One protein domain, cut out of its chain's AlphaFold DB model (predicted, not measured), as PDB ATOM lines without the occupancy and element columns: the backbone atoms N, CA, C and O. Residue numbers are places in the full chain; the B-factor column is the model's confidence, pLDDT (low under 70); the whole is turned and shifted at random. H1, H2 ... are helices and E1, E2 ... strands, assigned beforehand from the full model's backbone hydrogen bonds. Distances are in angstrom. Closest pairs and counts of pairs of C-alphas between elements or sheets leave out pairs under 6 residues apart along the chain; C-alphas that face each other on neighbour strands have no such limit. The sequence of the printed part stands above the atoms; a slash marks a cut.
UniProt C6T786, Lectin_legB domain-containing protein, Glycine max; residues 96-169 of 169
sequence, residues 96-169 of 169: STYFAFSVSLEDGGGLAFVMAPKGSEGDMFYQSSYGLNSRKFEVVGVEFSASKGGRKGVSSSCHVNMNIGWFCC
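What this domain is: This is residues 96 to 169 of the 169 residues of the protein "Lectin_legB domain-containing protein" of Glycine max (UniProt C6T786). What is the shape? There is little regular structure: a narrow antiparallel sheet, in order E1, E2, E3, has tiny H1 at one end, and residues 116 to 139 fold back from the other. How big is it? The 74 printed residues, with E1, E2, H1 and E3 along the chain, mostly strand, hold 29 in named elements; only just loose, close to compact, radius of gyration of the C-alphas 13.9 A, spans 43 by 27 by 18 A.

Where its parts are: Where are the strands? E1, residues 109 to 115, 20.1 A, begins at (18.127, 3.569, 19.860); E2, residues 140 to 148, and E3, residues 156 to 164, are 26.2 A each, C-alpha 164 at (28.527, -6.902, 34.242). And the helix? H1 is residues 150 to 153, 6.0 A.

How they stand to each other: How do strands pair? Hairpin E1 and E2 is antiparallel, 177 degrees, N 111 and O 144 2.8 A apart. E2 and E3 are antiparallel, 163 degrees, N 143 and O 161 2.9 A apart. And H1? It is not on the sheet, and is too short for an O i to N i+4 pair.

The domain as a whole: Which link is long? E1 to E2, 24 residues; the printed part has no cut. Where is pLDDT under 70? At residues 120 to 138, 149 to 155 and 165 to 169.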
ATOM      1  N   SER A  96      39.601   6.364  33.356       91.06
ATOM      2  CA  SER A  96      38.493   7.279  33.114       91.06
ATOM      3  C   SER A  96      38.345   7.455  31.609       91.06
ATOM      4  O   SER A  96      39.306   7.294  30.856       91.06
ATOM      5  N   THR A  97      37.126   7.724  31.164       92.38
ATOM      6  CA  THR A  97      36.822   7.970  29.758       92.38
ATOM      7  C   THR A  97      35.786   9.073  29.663       92.38
ATOM      8  O   THR A  97      34.916   9.193  30.526       92.38
ATOM      9  N   TYR A  98      35.899   9.886  28.619       93.50
ATOM     10  CA  TYR A  98      34.956  10.944  28.302       93.50
ATOM     11  C   TYR A  98      34.650  10.888  26.811       93.50
ATOM     12  O   TYR A  98      35.559  10.863  25.981       93.50
ATOM     13  N   PHE A  99      33.365  10.872  26.479       92.69
ATOM     14  CA  PHE A  99      32.884  10.945  25.110       92.69
ATOM     15  C   PHE A  99      31.557  11.698  25.073       92.69
ATOM     16  O   PHE A  99      30.807  11.716  26.048       92.69
ATOM     17  N   ALA A 100      31.278  12.309  23.927       92.12
ATOM     18  CA  ALA A 100      30.008  12.952  23.633       92.12
ATOM     19  C   ALA A 100      29.321  12.196  22.495       92.12
ATOM     20  O   ALA A 100      29.980  11.736  21.561       92.12
ATOM     21  N   PHE A 101      28.001  12.063  22.577       91.19
ATOM     22  CA  PHE A 101      27.183  11.426  21.551       91.19
ATOM     23  C   PHE A 101      25.807  12.091  21.479       91.19
ATOM     24  O   PHE A 101      25.397  12.799  22.398       91.19
ATOM     25  N   SER A 102      25.096  11.848  20.382       88.50
ATOM     26  CA  SER A 102      23.720  12.291  20.164       88.50
ATOM     27  C   SER A 102      22.866  11.104  19.733       88.50
ATOM     28  O   SER A 102      23.312  10.305  18.910       88.50
ATOM     29  N   VAL A 103      21.641  11.016  20.246       85.75
ATOM     30  CA  VAL A 103      20.664   9.980  19.889       85.75
ATOM     31  C   VAL A 103      19.320  10.632  19.563       85.75
ATOM     32  O   VAL A 103      18.931  11.605  20.211       85.75
ATOM     33  N   SER A 104      18.630  10.121  18.542       80.25
ATOM     34  CA  SER A 104      17.276  10.557  18.191       80.25
ATOM     35  C   SER A 104      16.279   9.965  19.185       80.25
ATOM     36  O   SER A 104      16.234   8.753  19.382       80.25
ATOM     37  N   LEU A 105      15.466  10.811  19.819       75.31
ATOM     38  CA  LEU A 105      14.375  10.342  20.680       75.31
ATOM     39  C   LEU A 105      13.191   9.801  19.865       75.31
ATOM     40  O   LEU A 105      12.413   9.003  20.385       75.31
ATOM     41  N   GLU A 106      13.038  10.240  18.611       72.00
ATOM     42  CA  GLU A 106      11.910   9.852  17.759       72.00
ATOM     43  C   GLU A 106      12.077   8.445  17.191       72.00
ATOM     44  O   GLU A 106      11.136   7.650  17.242       72.00
ATOM     45  N   ASP A 107      13.283   8.144  16.711       71.69
ATOM     46  CA  ASP A 107      13.656   6.834  16.166       71.69
ATOM     47  C   ASP A 107      14.060   5.851  17.277       71.69
ATOM     48  O   ASP A 107      14.093   4.636  17.072       71.69
ATOM     49  N   GLY A 108      14.349   6.388  18.468       75.38
ATOM     50  CA  GLY A 108      14.940   5.660  19.581       75.38
ATOM     51  C   GLY A 108      16.371   5.206  19.287       75.38
ATOM     52  O   GLY A 108      17.060   5.730  18.410       75.38
ATOM     53  N   GLY A 109      16.830   4.214  20.046       80.56
ATOM     54  CA  GLY A 109      18.127   3.569  19.860       80.56
ATOM     55  C   GLY A 109      19.019   3.702  21.085       80.56
ATOM     56  O   GLY A 109      18.544   3.893  22.204       80.56
ATOM     57  N   GLY A 110      20.328   3.579  20.885       83.75
ATOM     58  CA  GLY A 110      21.270   3.675  21.986       83.75
ATOM     59  C   GLY A 110      22.725   3.528  21.578       83.75
ATOM     60  O   GLY A 110      23.052   3.223  20.431       83.75
ATOM     61  N   LEU A 111      23.598   3.757  22.549       88.44
ATOM     62  CA  LEU A 111      25.039   3.585  22.453       88.44
ATOM     63  C   LEU A 111      25.515   2.815  23.681       88.44
ATOM     64  O   LEU A 111      25.086   3.100  24.795       88.44
ATOM     65  N   ALA A 112      26.446   1.886  23.493       87.75
ATOM     66  CA  ALA A 112      27.097   1.200  24.599       87.75
ATOM     67  C   ALA A 112      28.606   1.454  24.581       87.75
ATOM     68  O   ALA A 112      29.271   1.263  23.561       87.75
ATOM     69  N   PHE A 113      29.157   1.848  25.729       90.81
ATOM     70  CA  PHE A 113      30.585   1.739  26.002       90.81
ATOM     71  C   PHE A 113      30.866   0.338  26.539       90.81
ATOM     72  O   PHE A 113      30.205  -0.094  27.479       90.81
ATOM     73  N   VAL A 114      31.838  -0.370  25.960       86.94
ATOM     74  CA  VAL A 114      32.095  -1.779  26.279       86.94
ATOM     75  C   VAL A 114      33.588  -2.030  26.444       86.94
ATOM     76  O   VAL A 114      34.397  -1.627  25.611       86.94
ATOM     77  N   MET A 115      33.940  -2.754  27.502       87.06
ATOM     78  CA  MET A 115      35.244  -3.374  27.695       87.06
ATOM     79  C   MET A 115      35.100  -4.885  27.583       87.06
ATOM     80  O   MET A 115      34.275  -5.498  28.262       87.06
ATOM     81  N   ALA A 116      35.932  -5.469  26.731       82.12
ATOM     82  CA  ALA A 116      35.901  -6.878  26.395       82.12
ATOM     83  C   ALA A 116      37.315  -7.480  26.428       82.12
ATOM     84  O   ALA A 116      38.287  -6.770  26.132       82.12
ATOM     85  N   PRO A 117      37.461  -8.776  26.755       80.88
ATOM     86  CA  PRO A 117      38.735  -9.470  26.643       80.88
ATOM     87  C   PRO A 117      39.256  -9.443  25.202       80.88
ATOM     88  O   PRO A 117      38.499  -9.559  24.243       80.88
ATOM     89  N   LYS A 118      40.574  -9.343  25.027       79.25
ATOM     90  CA  LYS A 118      41.180  -9.442  23.693       79.25
ATOM     91  C   LYS A 118      40.806 -10.782  23.041       79.25
ATOM     92  O   LYS A 118      40.966 -11.825  23.668       79.25
ATOM     93  N   GLY A 119      40.396 -10.750  21.773       72.12
ATOM     94  CA  GLY A 119      40.066 -11.953  20.999       72.12
ATOM     95  C   GLY A 119      38.598 -12.379  21.070       72.12
ATOM     96  O   GLY A 119      38.220 -13.317  20.379       72.12
ATOM     97  N   SER A 120      37.751 -11.674  21.826       66.00
ATOM     98  CA  SER A 120      36.295 -11.877  21.791       66.00
ATOM     99  C   SER A 120      35.607 -11.147  20.625       66.00
ATOM    100  O   SER A 120      34.386 -11.168  20.513       66.00
ATOM    101  N   GLU A 121      36.389 -10.530  19.735       64.56
ATOM    102  CA  GLU A 121      35.958  -9.675  18.620       64.56
ATOM    103  C   GLU A 121      35.097 -10.383  17.564       64.56
ATOM    104  O   GLU A 121      34.511  -9.722  16.724       64.56
ATOM    105  N   GLY A 122      35.048 -11.713  17.534       58.16
ATOM    106  CA  GLY A 122      34.150 -12.455  16.644       58.16
ATOM    107  C   GLY A 122      32.856 -12.823  17.358       58.16
ATOM    108  O   GLY A 122      31.771 -12.431  16.943       58.16
ATOM    109  N   ASP A 123      32.987 -13.541  18.475       54.59
ATOM    110  CA  ASP A 123      31.858 -14.150  19.180       54.59
ATOM    111  C   ASP A 123      31.010 -13.147  19.969       54.59
ATOM    112  O   ASP A 123      29.802 -13.346  20.071       54.59
ATOM    113  N   MET A 124      31.586 -12.057  20.500       53.72
ATOM    114  CA  MET A 124      30.808 -11.065  21.253       53.72
ATOM    115  C   MET A 124      29.831 -10.277  20.392       53.72
ATOM    116  O   MET A 124      28.934  -9.673  20.954       53.72
ATOM    117  N   PHE A 125      29.949 -10.260  19.065       54.16
ATOM    118  CA  PHE A 125      29.141  -9.358  18.238       54.16
ATOM    119  C   PHE A 125      27.885  -9.990  17.621       54.16
ATOM    120  O   PHE A 125      27.186  -9.322  16.862       54.16
ATOM    121  N   TYR A 126      27.553 -11.239  17.971       50.12
ATOM    122  CA  TYR A 126      26.401 -11.960  17.414       50.12
ATOM    123  C   TYR A 126      25.288 -12.197  18.442       50.12
ATOM    124  O   TYR A 126      25.406 -13.118  19.233       50.12
ATOM    125  N   GLN A 127      24.153 -11.494  18.333       49.62
ATOM    126  CA  GLN A 127      22.895 -11.741  19.083       49.62
ATOM    127  C   GLN A 127      22.630 -10.972  20.395       49.62
ATOM    128  O   GLN A 127      22.168 -11.566  21.369       49.62
ATOM    129  N   SER A 128      22.763  -9.642  20.407       50.62
ATOM    130  CA  SER A 128      21.883  -8.824  21.268       50.62
ATOM    131  C   SER A 128      21.508  -7.493  20.626       50.62
ATOM    132  O   SER A 128      22.107  -7.092  19.630       50.62
ATOM    133  N   SER A 129      20.527  -6.802  21.210       51.59
ATOM    134  CA  SER A 129      19.949  -5.520  20.769       51.59
ATOM    135  C   SER A 129      20.989  -4.441  20.439       51.59
ATOM    136  O   SER A 129      20.734  -3.591  19.590       51.59
ATOM    137  N   TYR A 130      22.165  -4.515  21.075       52.09
ATOM    138  CA  TYR A 130      23.300  -3.600  20.898       52.09
ATOM    139  C   TYR A 130      24.575  -4.307  20.404       52.09
ATOM    140  O   TYR A 130      25.669  -3.748  20.471       52.09
ATOM    141  N   GLY A 131      24.449  -5.544  19.914       49.69
ATOM    142  CA  GLY A 131      25.547  -6.330  19.353       49.69
ATOM    143  C   GLY A 131      26.473  -6.966  20.392       49.69
ATOM    144  O   GLY A 131      27.680  -6.938  20.194       49.69
ATOM    145  N   LEU A 132      25.940  -7.513  21.491       53.41
ATOM    146  CA  LEU A 132      26.710  -8.156  22.570       53.41
ATOM    147  C   LEU A 132      26.187  -9.564  22.918       53.41
ATOM    148  O   LEU A 132      25.173  -9.697  23.594       53.41
ATOM    149  N   ASN A 133      26.909 -10.613  22.521       52.91
ATOM    150  CA  ASN A 133      26.747 -11.996  22.978       52.91
ATOM    151  C   ASN A 133      27.728 -12.284  24.105       52.91
ATOM    152  O   ASN A 133      28.942 -12.315  23.908       52.91
ATOM    153  N   SER A 134      27.227 -12.533  25.300       52.56
ATOM    154  CA  SER A 134      28.085 -12.743  26.466       52.56
ATOM    155  C   SER A 134      27.840 -14.093  27.124       52.56
ATOM    156  O   SER A 134      28.096 -14.250  28.313       52.56
ATOM    157  N   ARG A 135      27.400 -15.113  26.373       51.38
ATOM    158  CA  ARG A 135      27.257 -16.469  26.936       51.38
ATOM    159  C   ARG A 135      28.586 -17.077  27.419       51.38
ATOM    160  O   ARG A 135      28.555 -18.118  28.069       51.38
ATOM    161  N   LYS A 136      29.741 -16.466  27.106       53.31
ATOM    162  CA  LYS A 136      31.083 -16.967  27.469       53.31
ATOM    163  C   LYS A 136      32.110 -15.909  27.901       53.31
ATOM    164  O   LYS A 136      33.241 -16.286  28.193       53.31
ATOM    165  N   PHE A 137      31.768 -14.618  27.934       56.72
ATOM    166  CA  PHE A 137      32.761 -13.553  28.144       56.72
ATOM    167  C   PHE A 137      32.413 -12.660  29.334       56.72
ATOM    168  O   PHE A 137      31.266 -12.258  29.509       56.72
ATOM    169  N   GLU A 138      33.433 -12.326  30.127       69.75
ATOM    170  CA  GLU A 138      33.375 -11.283  31.150       69.75
ATOM    171  C   GLU A 138      33.416  -9.921  30.460       69.75
ATOM    172  O   GLU A 138      34.470  -9.446  30.037       69.75
ATOM    173  N   VAL A 139      32.245  -9.318  30.302       74.44
ATOM    174  CA  VAL A 139      32.090  -8.022  29.650       74.44
ATOM    175  C   VAL A 139      31.623  -7.015  30.680       74.44
ATOM    176  O   VAL A 139      30.760  -7.316  31.504       74.44
ATOM    177  N   VAL A 140      32.180  -5.811  30.617       83.62
ATOM    178  CA  VAL A 140      31.684  -4.670  31.385       83.62
ATOM    179  C   VAL A 140      31.273  -3.597  30.402       83.62
ATOM    180  O   VAL A 140      32.059  -3.228  29.528       83.62
ATOM    181  N   GLY A 141      30.056  -3.089  30.535       87.19
ATOM    182  CA  GLY A 141      29.606  -1.999  29.689       87.19
ATOM    183  C   GLY A 141      28.618  -1.068  30.359       87.19
ATOM    184  O   GLY A 141      27.982  -1.405  31.356       87.19
ATOM    185  N   VAL A 142      28.522   0.119  29.780       89.19
ATOM    186  CA  VAL A 142      27.550   1.144  30.137       89.19
ATOM    187  C   VAL A 142      26.727   1.430  28.897       89.19
ATOM    188  O   VAL A 142      27.275   1.812  27.863       89.19
ATOM    189  N   GLU A 143      25.427   1.208  28.997       88.06
ATOM    190  CA  GLU A 143      24.466   1.397  27.920       88.06
ATOM    191  C   GLU A 143      23.677   2.680  28.152       88.06
ATOM    192  O   GLU A 143      23.186   2.927  29.252       88.06
ATOM    193  N   PHE A 144      23.535   3.464  27.092       88.38
ATOM    194  CA  PHE A 144      22.697   4.645  27.019       88.38
ATOM    195  C   PHE A 144      21.618   4.369  25.986       88.38
ATOM    196  O   PHE A 144      21.937   4.194  24.811       88.38
ATOM    197  N   SER A 145      20.358   4.334  26.398       84.56
ATOM    198  CA  SER A 145      19.244   4.051  25.497       84.56
ATOM    199  C   SER A 145      18.193   5.146  25.546       84.56
ATOM    200  O   SER A 145      17.912   5.720  26.598       84.56
ATOM    201  N   ALA A 146      17.630   5.450  24.382       85.50
ATOM    202  CA  ALA A 146      16.503   6.346  24.207       85.50
ATOM    203  C   ALA A 146      15.353   5.551  23.593       85.50
ATOM    204  O   ALA A 146      15.524   4.838  22.604       85.50
ATOM    205  N   SER A 147      14.166   5.675  24.177       77.50
ATOM    206  CA  SER A 147      12.974   5.024  23.647       77.50
ATOM    207  C   SER A 147      11.786   5.970  23.633       77.50
ATOM    208  O   SER A 147      11.610   6.820  24.514       77.50
ATOM    209  N   LYS A 148      10.952   5.805  22.609       73.75
ATOM    210  CA  LYS A 148       9.665   6.478  22.511       73.75
ATOM    211  C   LYS A 148       8.663   5.736  23.394       73.75
ATOM    212  O   LYS A 148       8.430   4.543  23.198       73.75
ATOM    213  N   GLY A 149       8.055   6.428  24.354       63.25
ATOM    214  CA  GLY A 149       6.988   5.858  25.175       63.25
ATOM    215  C   GLY A 149       5.798   5.426  24.325       63.25
ATOM    216  O   GLY A 149       5.579   5.947  23.229       63.25
ATOM    217  N   GLY A 150       5.056   4.439  24.840       60.31
ATOM    218  CA  GLY A 150       4.065   3.642  24.107       60.31
ATOM    219  C   GLY A 150       3.002   4.422  23.320       60.31
ATOM    220  O   GLY A 150       2.914   5.641  23.408       60.31
ATOM    221  N   ARG A 151       2.169   3.668  22.576       54.91
ATOM    222  CA  ARG A 151       1.213   4.005  21.478       54.91
ATOM    223  C   ARG A 151       0.559   5.406  21.375       54.91
ATOM    224  O   ARG A 151      -0.022   5.684  20.334       54.91
ATOM    225  N   LYS A 152       0.626   6.283  22.378       57.62
ATOM    226  CA  LYS A 152       0.141   7.674  22.354       57.62
ATOM    227  C   LYS A 152       1.233   8.760  22.456       57.62
ATOM    228  O   LYS A 152       0.877   9.929  22.489       57.62
ATOM    229  N   GLY A 153       2.528   8.417  22.487       55.53
ATOM    230  CA  GLY A 153       3.622   9.403  22.384       55.53
ATOM    231  C   GLY A 153       3.751  10.368  23.569       55.53
ATOM    232  O   GLY A 153       4.222  11.484  23.394       55.53
ATOM    233  N   VAL A 154       3.312   9.961  24.764       57.53
ATOM    234  CA  VAL A 154       3.155  10.868  25.919       57.53
ATOM    235  C   VAL A 154       4.465  11.100  26.694       57.53
ATOM    236  O   VAL A 154       4.577  12.098  27.399       57.53
ATOM    237  N   SER A 155       5.489  10.252  26.542       62.91
ATOM    238  CA  SER A 155       6.816  10.516  27.119       62.91
ATOM    239  C   SER A 155       7.933   9.766  26.393       62.91
ATOM    240  O   SER A 155       7.846   8.567  26.167       62.91
ATOM    241  N   SER A 156       9.004  10.457  26.023       71.81
ATOM    242  CA  SER A 156      10.288   9.839  25.676       71.81
ATOM    243  C   SER A 156      11.076   9.562  26.954       71.81
ATOM    244  O   SER A 156      11.103  10.419  27.840       71.81
ATOM    245  N   SER A 157      11.746   8.416  27.050       76.81
ATOM    246  CA  SER A 157      12.619   8.103  28.183       76.81
ATOM    247  C   SER A 157      14.050   7.851  27.729       76.81
ATOM    248  O   SER A 157      14.296   7.326  26.642       76.81
ATOM    249  N   CYS A 158      14.992   8.250  28.581       83.69
ATOM    250  CA  CYS A 158      16.403   7.927  28.451       83.69
ATOM    251  C   CYS A 158      16.818   7.104  29.669       83.69
ATOM    252  O   CYS A 158      16.521   7.485  30.802       83.69
ATOM    253  N   HIS A 159      17.497   5.988  29.432       86.31
ATOM    254  CA  HIS A 159      17.974   5.095  30.477       86.31
ATOM    255  C   HIS A 159      19.488   4.937  30.376       86.31
ATOM    256  O   HIS A 159      20.056   4.941  29.282       86.31
ATOM    257  N   VAL A 160      20.131   4.804  31.536       88.56
ATOM    258  CA  VAL A 160      21.550   4.467  31.642       88.56
ATOM    259  C   VAL A 160      21.660   3.200  32.470       88.56
ATOM    260  O   VAL A 160      21.229   3.184  33.622       88.56
ATOM    261  N   ASN A 161      22.233   2.151  31.887       84.94
ATOM    262  CA  ASN A 161      22.365   0.847  32.526       84.94
ATOM    263  C   ASN A 161      23.838   0.445  32.609       84.94
ATOM    264  O   ASN A 161      24.608   0.681  31.679       84.94
ATOM    265  N   MET A 162      24.226  -0.184  33.717       83.50
ATOM    266  CA  MET A 162      25.536  -0.812  33.866       83.50
ATOM    267  C   MET A 162      25.373  -2.324  33.813       83.50
ATOM    268  O   MET A 162      24.621  -2.896  34.597       83.50
ATOM    269  N   ASN A 163      26.127  -2.961  32.924       76.31
ATOM    270  CA  ASN A 163      26.056  -4.393  32.688       76.31
ATOM    271  C   ASN A 163      27.405  -5.038  33.026       76.31
ATOM    272  O   ASN A 163      28.456  -4.579  32.570       76.31
ATOM    273  N   ILE A 164      27.366  -6.099  33.837       75.69
ATOM    274  CA  ILE A 164      28.527  -6.902  34.242       75.69
ATOM    275  C   ILE A 164      28.217  -8.363  33.920       75.69
ATOM    276  O   ILE A 164      27.233  -8.919  34.404       75.69
ATOM    277  N   GLY A 165      29.059  -8.996  33.108       67.44
ATOM    278  CA  GLY A 165      28.834 -10.366  32.659       67.44
ATOM    279  C   GLY A 165      27.840 -10.408  31.503       67.44
ATOM    280  O   GLY A 165      28.247 -10.205  30.359       67.44
ATOM    281  N   TRP A 166      26.557 -10.682  31.783       55.78
ATOM    282  CA  TRP A 166      25.539 -10.865  30.741       55.78
ATOM    283  C   TRP A 166      24.687  -9.623  30.469       55.78
ATOM    284  O   TRP A 166      24.039  -9.097  31.368       55.78
ATOM    285  N   PHE A 167      24.643  -9.194  29.202       51.12
ATOM    286  CA  PHE A 167      23.641  -8.262  28.685       51.12
ATOM    287  C   PHE A 167      22.321  -9.010  28.469       51.12
ATOM    288  O   PHE A 167      22.168  -9.736  27.484       51.12
ATOM    289  N   CYS A 168      21.386  -8.856  29.404       34.41
ATOM    290  CA  CYS A 168      20.008  -9.298  29.232       34.41
ATOM    291  C   CYS A 168      19.181  -8.102  28.738       34.41
ATOM    292  O   CYS A 168      19.217  -7.043  29.366       34.41
ATOM    293  N   CYS A 169      18.478  -8.267  27.617       36.31
ATOM    294  CA  CYS A 169      17.410  -7.368  27.176       36.31
ATOM    295  C   CYS A 169      16.075  -8.083  27.351       36.31
ATOM    296  O   CYS A 169      16.014  -9.274  26.963       36.31
TER     297      CYS A 169